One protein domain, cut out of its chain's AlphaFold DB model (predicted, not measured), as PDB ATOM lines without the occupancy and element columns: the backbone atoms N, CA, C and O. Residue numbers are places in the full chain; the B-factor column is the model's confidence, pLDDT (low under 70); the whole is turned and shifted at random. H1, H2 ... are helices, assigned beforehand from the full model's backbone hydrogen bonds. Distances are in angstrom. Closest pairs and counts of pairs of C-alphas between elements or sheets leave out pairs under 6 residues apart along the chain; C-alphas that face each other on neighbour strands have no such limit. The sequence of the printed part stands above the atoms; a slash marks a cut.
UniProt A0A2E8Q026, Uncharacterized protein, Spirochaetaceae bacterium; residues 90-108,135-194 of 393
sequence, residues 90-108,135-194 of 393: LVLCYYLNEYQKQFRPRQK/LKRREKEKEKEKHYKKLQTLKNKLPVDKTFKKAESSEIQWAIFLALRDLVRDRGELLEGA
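What this domain is: This is residues 90 to 108 and 135 to 194 of the 393 residues of an uncharacterized protein of Spirochaetaceae bacterium (UniProt A0A2E8Q026). Three helices make a long, thin rod: the short H1 lies in the middle, with part of H2 packed beside it towards one end of the rod and the first part of H3 packed beside it towards the other. Residues 135 to 140 of H2 stick out at one end, and residues 180 to 194 of H3 at the opposite end. The printed part has 79 residues with three named helices, in the order H1, H2, H3, and no named strand; the class is all helix. It is only just extended, close to loose, with a radius of gyration of the C-alphas of 17.7 A and spans of 67 by 20 by 19 A.

How they stand to each other: H1, residues 90 to 102, touches H2, residues 135 to 157, which meets it with residues 148 to 155 alone. The closest C-alphas are those of Gln 100 and Tyr 148, 5.9 A apart. H1 and H2 run opposite ways at a shallow tilt of 12 degrees. H1 also touches H3, residues 169 to 194, which meets it with residues 169 to 176 alone. The closest C-alphas are those of Leu 90 and Ile 176, 6.1 A apart. H1 and H3 run opposite ways at a shallow tilt of 22 degrees. H2 and H3 are apart. In H2 and H3 every O i to N i+4 pair is within hydrogen-bond range; in H1, 8 of 9 are.

Where its parts are: H1 begins at C-alpha 90, at (-34.586, -25.590, 18.368), and measures 19.0 A from first to last C-alpha. H2 begins at C-alpha 135, at (-28.533, -58.682, 36.421), and measures 33.4 A. H3, the longest helix with 26 residues, measures 36.8 A and ends at C-alpha 194, at (-48.626, 0.013, 10.978).

The domain as a whole: The two C-alphas farthest apart are those of Leu 135 and Ala 194, at 67.1 A. Without the stretches that stand free, the body of 58 residues spans 38 by 20 by 15 A. Residues 109 to 134 are not printed, and C-alphas 108 and 135 are 17.1 A apart across this cut. The link from H2 to H3, 11 residues, is long. The mean pLDDT of the printed part is 77.6; residues 106 to 108 and 186 to 194 are under 70.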
ATOM      1  N   LEU A  90     -35.581 -25.788  17.304       79.81
ATOM      2  CA  LEU A  90     -34.586 -25.590  18.368       79.81
ATOM      3  C   LEU A  90     -35.137 -25.834  19.781       79.81
ATOM      4  O   LEU A  90     -34.411 -26.379  20.608       79.81
ATOM      5  N   VAL A  91     -36.398 -25.492  20.058       78.50
ATOM      6  CA  VAL A  91     -37.059 -25.729  21.354       78.50
ATOM      7  C   VAL A  91     -37.180 -27.231  21.608       78.50
ATOM      8  O   VAL A  91     -36.761 -27.730  22.653       78.50
ATOM      9  N   LEU A  92     -37.644 -27.984  20.607       80.38
ATOM     10  CA  LEU A  92     -37.672 -29.448  20.665       80.38
ATOM     11  C   LEU A  92     -36.259 -30.028  20.823       80.38
ATOM     12  O   LEU A  92     -36.048 -30.949  21.612       80.38
ATOM     13  N   CYS A  93     -35.267 -29.470  20.123       82.88
ATOM     14  CA  CYS A  93     -33.870 -29.882  20.258       82.88
ATOM     15  C   CYS A  93     -33.325 -29.649  21.680       82.88
ATOM     16  O   CYS A  93     -32.617 -30.512  22.206       82.88
ATOM     17  N   TYR A  94     -33.676 -28.526  22.314       84.00
ATOM     18  CA  TYR A  94     -33.314 -28.207  23.696       84.00
ATOM     19  C   TYR A  94     -33.874 -29.241  24.677       84.00
ATOM     20  O   TYR A  94     -33.106 -29.880  25.402       84.00
ATOM     21  N   TYR A  95     -35.190 -29.481  24.651       82.12
ATOM     22  CA  TYR A  95     -35.822 -30.436  25.564       82.12
ATOM     23  C   TYR A  95     -35.336 -31.867  25.330       82.12
ATOM     24  O   TYR A  95     -35.077 -32.589  26.292       82.12
ATOM     25  N   LEU A  96     -35.128 -32.275  24.073       84.12
ATOM     26  CA  LEU A  96     -34.538 -33.579  23.771       84.12
ATOM     27  C   LEU A  96     -33.113 -33.704  24.318       84.12
ATOM     28  O   LEU A  96     -32.761 -34.777  24.803       84.12
ATOM     29  N   ASN A  97     -32.300 -32.643  24.281       84.25
ATOM     30  CA  ASN A  97     -30.958 -32.654  24.867       84.25
ATOM     31  C   ASN A  97     -30.996 -32.742  26.398       84.25
ATOM     32  O   ASN A  97     -30.275 -33.567  26.963       84.25
ATOM     33  N   GLU A  98     -31.847 -31.961  27.067       83.38
ATOM     34  CA  GLU A  98     -32.034 -32.038  28.523       83.38
ATOM     35  C   GLU A  98     -32.517 -33.421  28.959       83.38
ATOM     36  O   GLU A  98     -31.934 -34.053  29.845       83.38
ATOM     37  N   TYR A  99     -33.519 -33.960  28.268       82.94
ATOM     38  CA  TYR A  99     -34.036 -35.289  28.556       82.94
ATOM     39  C   TYR A  99     -32.971 -36.363  28.293       82.94
ATOM     40  O   TYR A  99     -32.757 -37.263  29.104       82.94
ATOM     41  N   GLN A 100     -32.201 -36.232  27.209       83.56
ATOM     42  CA  GLN A 100     -31.117 -37.154  26.874       83.56
ATOM     43  C   GLN A 100     -29.994 -37.174  27.931       83.56
ATOM     44  O   GLN A 100     -29.383 -38.230  28.134       83.56
ATOM     45  N   LYS A 101     -29.733 -36.066  28.645       83.62
ATOM     46  CA  LYS A 101     -28.770 -36.042  29.764       83.62
ATOM     47  C   LYS A 101     -29.173 -37.003  30.889       83.62
ATOM     48  O   LYS A 101     -28.296 -37.660  31.450       83.62
ATOM     49  N   GLN A 102     -30.469 -37.162  31.162       82.88
ATOM     50  CA  GLN A 102     -30.987 -38.041  32.225       82.88
ATOM     51  C   GLN A 102     -30.744 -39.533  31.937       82.88
ATOM     52  O   GLN A 102     -30.522 -40.338  32.849       82.88
ATOM     53  N   PHE A 103     -30.729 -39.903  30.653       81.44
ATOM     54  CA  PHE A 103     -30.496 -41.274  30.187       81.44
ATOM     55  C   PHE A 103     -29.063 -41.512  29.710       81.44
ATOM     56  O   PHE A 103     -28.775 -42.575  29.158       81.44
ATOM     57  N   ARG A 104     -28.152 -40.547  29.904       77.75
ATOM     58  CA  ARG A 104     -26.776 -40.664  29.420       77.75
ATOM     59  C   ARG A 104     -26.124 -41.898  30.055       77.75
ATOM     60  O   ARG A 104     -26.045 -41.981  31.286       77.75
ATOM     61  N   PRO A 105     -25.668 -42.881  29.254       70.88
ATOM     62  CA  PRO A 105     -25.024 -44.059  29.806       70.88
ATOM     63  C   PRO A 105     -23.772 -43.622  30.566       70.88
ATOM     64  O   PRO A 105     -23.013 -42.770  30.093       70.88
ATOM     65  N   ARG A 106     -23.555 -44.192  31.759       68.88
ATOM     66  CA  ARG A 106     -22.332 -43.941  32.528       68.88
ATOM     67  C   ARG A 106     -21.150 -44.269  31.628       68.88
ATOM     68  O   ARG A 106     -21.026 -45.405  31.168       68.88
ATOM     69  N   GLN A 107     -20.294 -43.285  31.360       60.69
ATOM     70  CA  GLN A 107     -19.067 -43.545  30.624       60.69
ATOM     71  C   GLN A 107     -18.250 -44.549  31.434       60.69
ATOM     72  O   GLN A 107     -17.701 -44.230  32.490       60.69
ATOM     73  N   LYS A 108     -18.204 -45.799  30.964       57.84
ATOM     74  CA  LYS A 108     -17.284 -46.791  31.511       57.84
ATOM     75  C   LYS A 108     -15.893 -46.235  31.247       57.84
ATOM     76  O   LYS A 108     -15.510 -46.119  30.082       57.84
ATOM     77  N   LEU A 135     -27.595 -58.474  37.532       75.00
ATOM     78  CA  LEU A 135     -28.533 -58.682  36.421       75.00
ATOM     79  C   LEU A 135     -29.534 -57.521  36.304       75.00
ATOM     80  O   LEU A 135     -29.585 -56.873  35.256       75.00
ATOM     81  N   LYS A 136     -30.207 -57.153  37.403       78.44
ATOM     82  CA  LYS A 136     -31.130 -56.001  37.439       78.44
ATOM     83  C   LYS A 136     -30.446 -54.679  37.078       78.44
ATOM     84  O   LYS A 136     -31.031 -53.831  36.406       78.44
ATOM     85  N   ARG A 137     -29.191 -54.467  37.502       79.12
ATOM     86  CA  ARG A 137     -28.409 -53.280  37.102       79.12
ATOM     87  C   ARG A 137     -28.118 -53.266  35.600       79.12
ATOM     88  O   ARG A 137     -28.252 -52.212  34.983       79.12
ATOM     89  N   ARG A 138     -27.757 -54.410  35.008       78.75
ATOM     90  CA  ARG A 138     -27.512 -54.530  33.560       78.75
ATOM     91  C   ARG A 138     -28.776 -54.298  32.739       78.75
ATOM     92  O   ARG A 138     -28.690 -53.668  31.691       78.75
ATOM     93  N   GLU A 139     -29.926 -54.777  33.197       81.19
ATOM     94  CA  GLU A 139     -31.219 -54.518  32.550       81.19
ATOM     95  C   GLU A 139     -31.563 -53.028  32.570       81.19
ATOM     96  O   GLU A 139     -31.791 -52.446  31.510       81.19
ATOM     97  N   LYS A 140     -31.453 -52.372  33.735       81.88
ATOM     98  CA  LYS A 140     -31.651 -50.918  33.856       81.88
ATOM     99  C   LYS A 140     -30.679 -50.111  32.988       81.88
ATOM    100  O   LYS A 140     -31.066 -49.102  32.405       81.88
ATOM    101  N   GLU A 141     -29.414 -50.525  32.884       81.69
ATOM    102  CA  GLU A 141     -28.450 -49.885  31.975       81.69
ATOM    103  C   GLU A 141     -28.837 -50.069  30.502       81.69
ATOM    104  O   GLU A 141     -28.785 -49.102  29.740       81.69
ATOM    105  N   LYS A 142     -29.275 -51.271  30.102       83.56
ATOM    106  CA  LYS A 142     -29.753 -51.547  28.738       83.56
ATOM    107  C   LYS A 142     -30.994 -50.726  28.390       83.56
ATOM    108  O   LYS A 142     -31.092 -50.230  27.271       83.56
ATOM    109  N   GLU A 143     -31.933 -50.566  29.320       83.25
ATOM    110  CA  GLU A 143     -33.111 -49.712  29.128       83.25
ATOM    111  C   GLU A 143     -32.720 -48.247  28.945       83.25
ATOM    112  O   GLU A 143     -33.128 -47.628  27.961       83.25
ATOM    113  N   LYS A 144     -31.858 -47.708  29.817       83.56
ATOM    114  CA  LYS A 144     -31.337 -46.341  29.663       83.56
ATOM    115  C   LYS A 144     -30.656 -46.138  28.312       83.56
ATOM    116  O   LYS A 144     -30.901 -45.135  27.650       83.56
ATOM    117  N   GLU A 145     -29.860 -47.107  27.863       85.06
ATOM    118  CA  GLU A 145     -29.209 -47.052  26.554       85.06
ATOM    119  C   GLU A 145     -30.219 -47.090  25.392       85.06
ATOM    120  O   GLU A 145     -30.066 -46.345  24.421       85.06
ATOM    121  N   LYS A 146     -31.281 -47.904  25.491       85.19
ATOM    122  CA  LYS A 146     -32.382 -47.917  24.512       85.19
ATOM    123  C   LYS A 146     -33.082 -46.556  24.444       85.19
ATOM    124  O   LYS A 146     -33.271 -46.039  23.342       85.19
ATOM    125  N   HIS A 147     -33.430 -45.960  25.587       83.38
ATOM    126  CA  HIS A 147     -34.048 -44.629  25.643       83.38
ATOM    127  C   HIS A 147     -33.124 -43.550  25.073       83.38
ATOM    128  O   HIS A 147     -33.548 -42.758  24.234       83.38
ATOM    129  N   TYR A 148     -31.839 -43.580  25.432       86.12
ATOM    130  CA  TYR A 148     -30.833 -42.662  24.901       86.12
ATOM    131  C   TYR A 148     -30.720 -42.740  23.370       86.12
ATOM    132  O   TYR A 148     -30.688 -41.705  22.701       86.12
ATOM    133  N   LYS A 149     -30.698 -43.952  22.794       85.31
ATOM    134  CA  LYS A 149     -30.659 -44.152  21.334       85.31
ATOM    135  C   LYS A 149     -31.932 -43.655  20.652       85.31
ATOM    136  O   LYS A 149     -31.827 -42.980  19.631       85.31
ATOM    137  N   LYS A 150     -33.113 -43.919  21.226       87.56
ATOM    138  CA  LYS A 150     -34.390 -43.393  20.710       87.56
ATOM    139  C   LYS A 150     -34.395 -41.858  20.673       87.56
ATOM    140  O   LYS A 150     -34.679 -41.277  19.627       87.56
ATOM    141  N   LEU A 151     -33.996 -41.199  21.761       84.81
ATOM    142  CA  LEU A 151     -33.898 -39.733  21.819       84.81
ATOM    143  C   LEU A 151     -32.889 -39.184  20.803       84.81
ATOM    144  O   LEU A 151     -33.178 -38.210  20.114       84.81
ATOM    145  N   GLN A 152     -31.743 -39.851  20.634       85.44
ATOM    146  CA  GLN A 152     -30.770 -39.481  19.604       85.44
ATOM    147  C   GLN A 152     -31.354 -39.603  18.188       85.44
ATOM    148  O   GLN A 152     -31.110 -38.730  17.358       85.44
ATOM    149  N   THR A 153     -32.132 -40.654  17.897       87.00
ATOM    150  CA  THR A 153     -32.783 -40.795  16.583       87.00
ATOM    151  C   THR A 153     -33.825 -39.708  16.328       87.00
ATOM    152  O   THR A 153     -33.837 -39.154  15.233       87.00
ATOM    153  N   LEU A 154     -34.638 -39.349  17.330       84.19
ATOM    154  CA  LEU A 154     -35.597 -38.240  17.225       84.19
ATOM    155  C   LEU A 154     -34.882 -36.910  16.980       84.19
ATOM    156  O   LEU A 154     -35.202 -36.208  16.025       84.19
ATOM    157  N   LYS A 155     -33.838 -36.614  17.760       84.19
ATOM    158  CA  LYS A 155     -33.030 -35.403  17.583       84.19
ATOM    159  C   LYS A 155     -32.401 -35.322  16.192       84.19
ATOM    160  O   LYS A 155     -32.350 -34.253  15.595       84.19
ATOM    161  N   ASN A 156     -31.928 -36.443  15.648       84.19
ATOM    162  CA  ASN A 156     -31.323 -36.463  14.317       84.19
ATOM    163  C   ASN A 156     -32.332 -36.139  13.202       84.19
ATOM    164  O   ASN A 156     -31.920 -35.518  12.224       84.19
ATOM    165  N   LYS A 157     -33.611 -36.509  13.373       85.31
ATOM    166  CA  LYS A 157     -34.704 -36.224  12.428       85.31
ATOM    167  C   LYS A 157     -35.158 -34.760  12.429       85.31
ATOM    168  O   LYS A 157     -35.795 -34.347  11.470       85.31
ATOM    169  N   LEU A 158     -34.837 -33.983  13.467       83.50
ATOM    170  CA  LEU A 158     -35.208 -32.568  13.513       83.50
ATOM    171  C   LEU A 158     -34.479 -31.763  12.417       83.50
ATOM    172  O   LEU A 158     -33.270 -31.976  12.224       83.50
ATOM    173  N   PRO A 159     -35.160 -30.806  11.758       82.50
ATOM    174  CA  PRO A 159     -34.574 -29.894  10.774       82.50
ATOM    175  C   PRO A 159     -33.769 -28.785  11.478       82.50
ATOM    176  O   PRO A 159     -34.094 -27.608  11.421       82.50
ATOM    177  N   VAL A 160     -32.733 -29.185  12.213       82.62
ATOM    178  CA  VAL A 160     -31.832 -28.312  12.978       82.62
ATOM    179  C   VAL A 160     -30.397 -28.606  12.552       82.62
ATOM    180  O   VAL A 160     -30.051 -29.771  12.302       82.62
ATOM    181  N   ASP A 161     -29.560 -27.571  12.493       83.94
ATOM    182  CA  ASP A 161     -28.148 -27.713  12.149       83.94
ATOM    183  C   ASP A 161     -27.416 -28.682  13.106       83.94
ATOM    184  O   ASP A 161     -27.734 -28.833  14.292       83.94
ATOM    185  N   LYS A 162     -26.427 -29.401  12.571       82.94
ATOM    186  CA  LYS A 162     -25.658 -30.428  13.289       82.94
ATOM    187  C   LYS A 162     -24.875 -29.848  14.466       82.94
ATOM    188  O   LYS A 162     -24.619 -30.583  15.422       82.94
ATOM    189  N   THR A 163     -24.514 -28.569  14.388       84.19
ATOM    190  CA  THR A 163     -23.854 -27.785  15.440       84.19
ATOM    191  C   THR A 163     -24.711 -27.770  16.713       84.19
ATOM    192  O   THR A 163     -24.298 -28.311  17.740       84.19
ATOM    193  N   PHE A 164     -25.967 -27.328  16.619       81.56
ATOM    194  CA  PHE A 164     -26.904 -27.261  17.749       81.56
ATOM    195  C   PHE A 164     -27.316 -28.631  18.303       81.56
ATOM    196  O   PHE A 164     -27.583 -28.775  19.495       81.56
ATOM    197  N   LYS A 165     -27.294 -29.691  17.485       81.62
ATOM    198  CA  LYS A 165     -27.584 -31.061  17.956       81.62
ATOM    199  C   LYS A 165     -26.557 -31.580  18.974       81.62
ATOM    200  O   LYS A 165     -26.852 -32.549  19.682       81.62
ATOM    201  N   LYS A 166     -25.356 -30.995  19.035       81.94
ATOM    202  CA  LYS A 166     -24.283 -31.358  19.982       81.94
ATOM    203  C   LYS A 166     -23.891 -30.224  20.935       81.94
ATOM    204  O   LYS A 166     -23.074 -30.475  21.817       81.94
ATOM    205  N   ALA A 167     -24.460 -29.042  20.734       82.56
ATOM    206  CA  ALA A 167     -24.220 -27.839  21.511       82.56
ATOM    207  C   ALA A 167     -24.627 -27.991  22.982       82.56
ATOM    208  O   ALA A 167     -25.436 -28.859  23.346       82.56
ATOM    209  N   GLU A 168     -24.067 -27.128  23.825       82.38
ATOM    210  CA  GLU A 168     -24.507 -27.006  25.209       82.38
ATOM    211  C   GLU A 168     -25.906 -26.381  25.290       82.38
ATOM    212  O   GLU A 168     -26.367 -25.676  24.393       82.38
ATOM    213  N   SER A 169     -26.617 -26.643  26.386       79.75
ATOM    214  CA  SER A 169     -27.991 -26.160  26.561       79.75
ATOM    215  C   SER A 169     -28.085 -24.635  26.550       79.75
ATOM    216  O   SER A 169     -29.045 -24.098  26.008       79.75
ATOM    217  N   SER A 170     -27.069 -23.950  27.077       76.44
ATOM    218  CA  SER A 170     -26.927 -22.491  27.050       76.44
ATOM    219  C   SER A 170     -26.824 -21.938  25.624       76.44
ATOM    220  O   SER A 170     -27.456 -20.935  25.306       76.44
ATOM    221  N   GLU A 171     -26.078 -22.609  24.745       80.19
ATOM    222  CA  GLU A 171     -25.923 -22.218  23.337       80.19
ATOM    223  C   GLU A 171     -27.240 -22.379  22.567       80.19
ATOM    224  O   GLU A 171     -27.614 -21.518  21.772       80.19
ATOM    225  N   ILE A 172     -27.987 -23.455  22.839       80.69
ATOM    226  CA  ILE A 172     -29.298 -23.690  22.219       80.69
ATOM    227  C   ILE A 172     -30.327 -22.685  22.742       80.69
ATOM    228  O   ILE A 172     -31.091 -22.145  21.949       80.69
ATOM    229  N   GLN A 173     -30.333 -22.391  24.047       77.12
ATOM    230  CA  GLN A 173     -31.173 -21.338  24.627       77.12
ATOM    231  C   GLN A 173     -30.881 -19.981  23.984       77.12
ATOM    232  O   GLN A 173     -31.808 -19.260  23.628       77.12
ATOM    233  N   TRP A 174     -29.609 -19.644  23.776       78.19
ATOM    234  CA  TRP A 174     -29.242 -18.408  23.093       78.19
ATOM    235  C   TRP A 174     -29.745 -18.374  21.646       78.19
ATOM    236  O   TRP A 174     -30.301 -17.370  21.215       78.19
ATOM    237  N   ALA A 175     -29.634 -19.480  20.909       80.56
ATOM    238  CA  ALA A 175     -30.169 -19.576  19.552       80.56
ATOM    239  C   ALA A 175     -31.707 -19.478  19.507       80.56
ATOM    240  O   ALA A 175     -32.249 -18.817  18.625       80.56
ATOM    241  N   ILE A 176     -32.410 -20.084  20.475       79.81
ATOM    242  CA  ILE A 176     -33.865 -19.930  20.644       79.81
ATOM    243  C   ILE A 176     -34.209 -18.465  20.909       79.81
ATOM    244  O   ILE A 176     -35.129 -17.937  20.291       79.81
ATOM    245  N   PHE A 177     -33.463 -17.804  21.797       79.94
ATOM    246  CA  PHE A 177     -33.639 -16.384  22.077       79.94
ATOM    247  C   PHE A 177     -33.459 -15.536  20.816       79.94
ATOM    248  O   PHE A 177     -34.300 -14.687  20.562       79.94
ATOM    249  N   LEU A 178     -32.422 -15.775  20.006       79.38
ATOM    250  CA  LEU A 178     -32.208 -15.034  18.758       79.38
ATOM    251  C   LEU A 178     -33.356 -15.241  17.762       79.38
ATOM    252  O   LEU A 178     -33.864 -14.265  17.224       79.38
ATOM    253  N   ALA A 179     -33.809 -16.483  17.574       78.31
ATOM    254  CA  ALA A 179     -34.923 -16.784  16.677       78.31
ATOM    255  C   ALA A 179     -36.235 -16.127  17.142       78.31
ATOM    256  O   ALA A 179     -36.943 -15.526  16.341       78.31
ATOM    257  N   LEU A 180     -36.544 -16.199  18.443       75.50
ATOM    258  CA  LEU A 180     -37.719 -15.540  19.019       75.50
ATOM    259  C   LEU A 180     -37.603 -14.020  18.979       75.50
ATOM    260  O   LEU A 180     -38.599 -13.354  18.744       75.50
ATOM    261  N   ARG A 181     -36.406 -13.477  19.209       76.94
ATOM    262  CA  ARG A 181     -36.127 -12.046  19.112       76.94
ATOM    263  C   ARG A 181     -36.407 -11.545  17.706       76.94
ATOM    264  O   ARG A 181     -37.070 -10.529  17.585       76.94
ATOM    265  N   ASP A 182     -35.900 -12.226  16.684       76.75
ATOM    266  CA  ASP A 182     -36.094 -11.809  15.294       76.75
ATOM    267  C   ASP A 182     -37.584 -11.893  14.928       76.75
ATOM    268  O   ASP A 182     -38.147 -10.924  14.442       76.75
ATOM    269  N   LEU A 183     -38.271 -12.968  15.326       73.69
ATOM    270  CA  LEU A 183     -39.719 -13.124  15.152       73.69
ATOM    271  C   LEU A 183     -40.541 -12.021  15.858       73.69
ATOM    272  O   LEU A 183     -41.535 -11.535  15.323       73.69
ATOM    273  N   VAL A 184     -40.146 -11.652  17.080       72.19
ATOM    274  CA  VAL A 184     -40.764 -10.585  17.882       72.19
ATOM    275  C   VAL A 184     -40.465  -9.214  17.293       72.19
ATOM    276  O   VAL A 184     -41.368  -8.391  17.243       72.19
ATOM    277  N   ARG A 185     -39.236  -8.974  16.833       71.25
ATOM    278  CA  ARG A 185     -38.838  -7.730  16.175       71.25
ATOM    279  C   ARG A 185     -39.614  -7.548  14.880       71.25
ATOM    280  O   ARG A 185     -40.279  -6.540  14.745       71.25
ATOM    281  N   ASP A 186     -39.607  -8.537  13.993       69.00
ATOM    282  CA  ASP A 186     -40.275  -8.439  12.695       69.00
ATOM    283  C   ASP A 186     -41.789  -8.198  12.881       69.00
ATOM    284  O   ASP A 186     -42.404  -7.425  12.154       69.00
ATOM    285  N   ARG A 187     -42.404  -8.799  13.911       67.50
ATOM    286  CA  ARG A 187     -43.819  -8.573  14.249       67.50
ATOM    287  C   ARG A 187     -44.077  -7.252  14.981       67.50
ATOM    288  O   ARG A 187     -45.137  -6.665  14.798       67.50
ATOM    289  N   GLY A 188     -43.138  -6.813  15.812       60.50
ATOM    290  CA  GLY A 188     -43.164  -5.532  16.514       60.50
ATOM    291  C   GLY A 188     -43.026  -4.360  15.552       60.50
ATOM    292  O   GLY A 188     -43.863  -3.472  15.571       60.50
ATOM    293  N   GLU A 189     -42.060  -4.423  14.635       61.06
ATOM    294  CA  GLU A 189     -41.856  -3.462  13.546       61.06
ATOM    295  C   GLU A 189     -43.084  -3.392  12.624       61.06
ATOM    296  O   GLU A 189     -43.470  -2.308  12.206       61.06
ATOM    297  N   LEU A 190     -43.765  -4.516  12.364       56.19
ATOM    298  CA  LEU A 190     -45.040  -4.521  11.634       56.19
ATOM    299  C   LEU A 190     -46.188  -3.838  12.398       56.19
ATOM    300  O   LEU A 190     -47.106  -3.329  11.765       56.19
ATOM    301  N   LEU A 191     -46.173  -3.840  13.734       53.91
ATOM    302  CA  LEU A 191     -47.210  -3.218  14.569       53.91
ATOM    303  C   LEU A 191     -46.915  -1.741  14.862       53.91
ATOM    304  O   LEU A 191     -47.836  -0.931  14.845       53.91
ATOM    305  N   GLU A 192     -45.651  -1.384  15.085       50.91
ATOM    306  CA  GLU A 192     -45.198   0.001  15.255       50.91
ATOM    307  C   GLU A 192     -45.185   0.744  13.905       50.91
ATOM    308  O   GLU A 192     -45.647   1.880  13.816       50.91
ATOM    309  N   GLY A 193     -44.778   0.070  12.822       41.19
ATOM    310  CA  GLY A 193     -44.835   0.566  11.444       41.19
ATOM    311  C   GLY A 193     -46.232   0.552  10.814       41.19
ATOM    312  O   GLY A 193     -46.447   1.208   9.801       41.19
ATOM    313  N   ALA A 194     -47.229  -0.106  11.420       41.62
ATOM    314  CA  ALA A 194     -48.626   0.013  10.978       41.62
ATOM    315  C   ALA A 194     -49.205   1.428  11.181       41.62
ATOM    316  O   ALA A 194     -50.266   1.737  10.637       41.62
TER     317      ALA A 194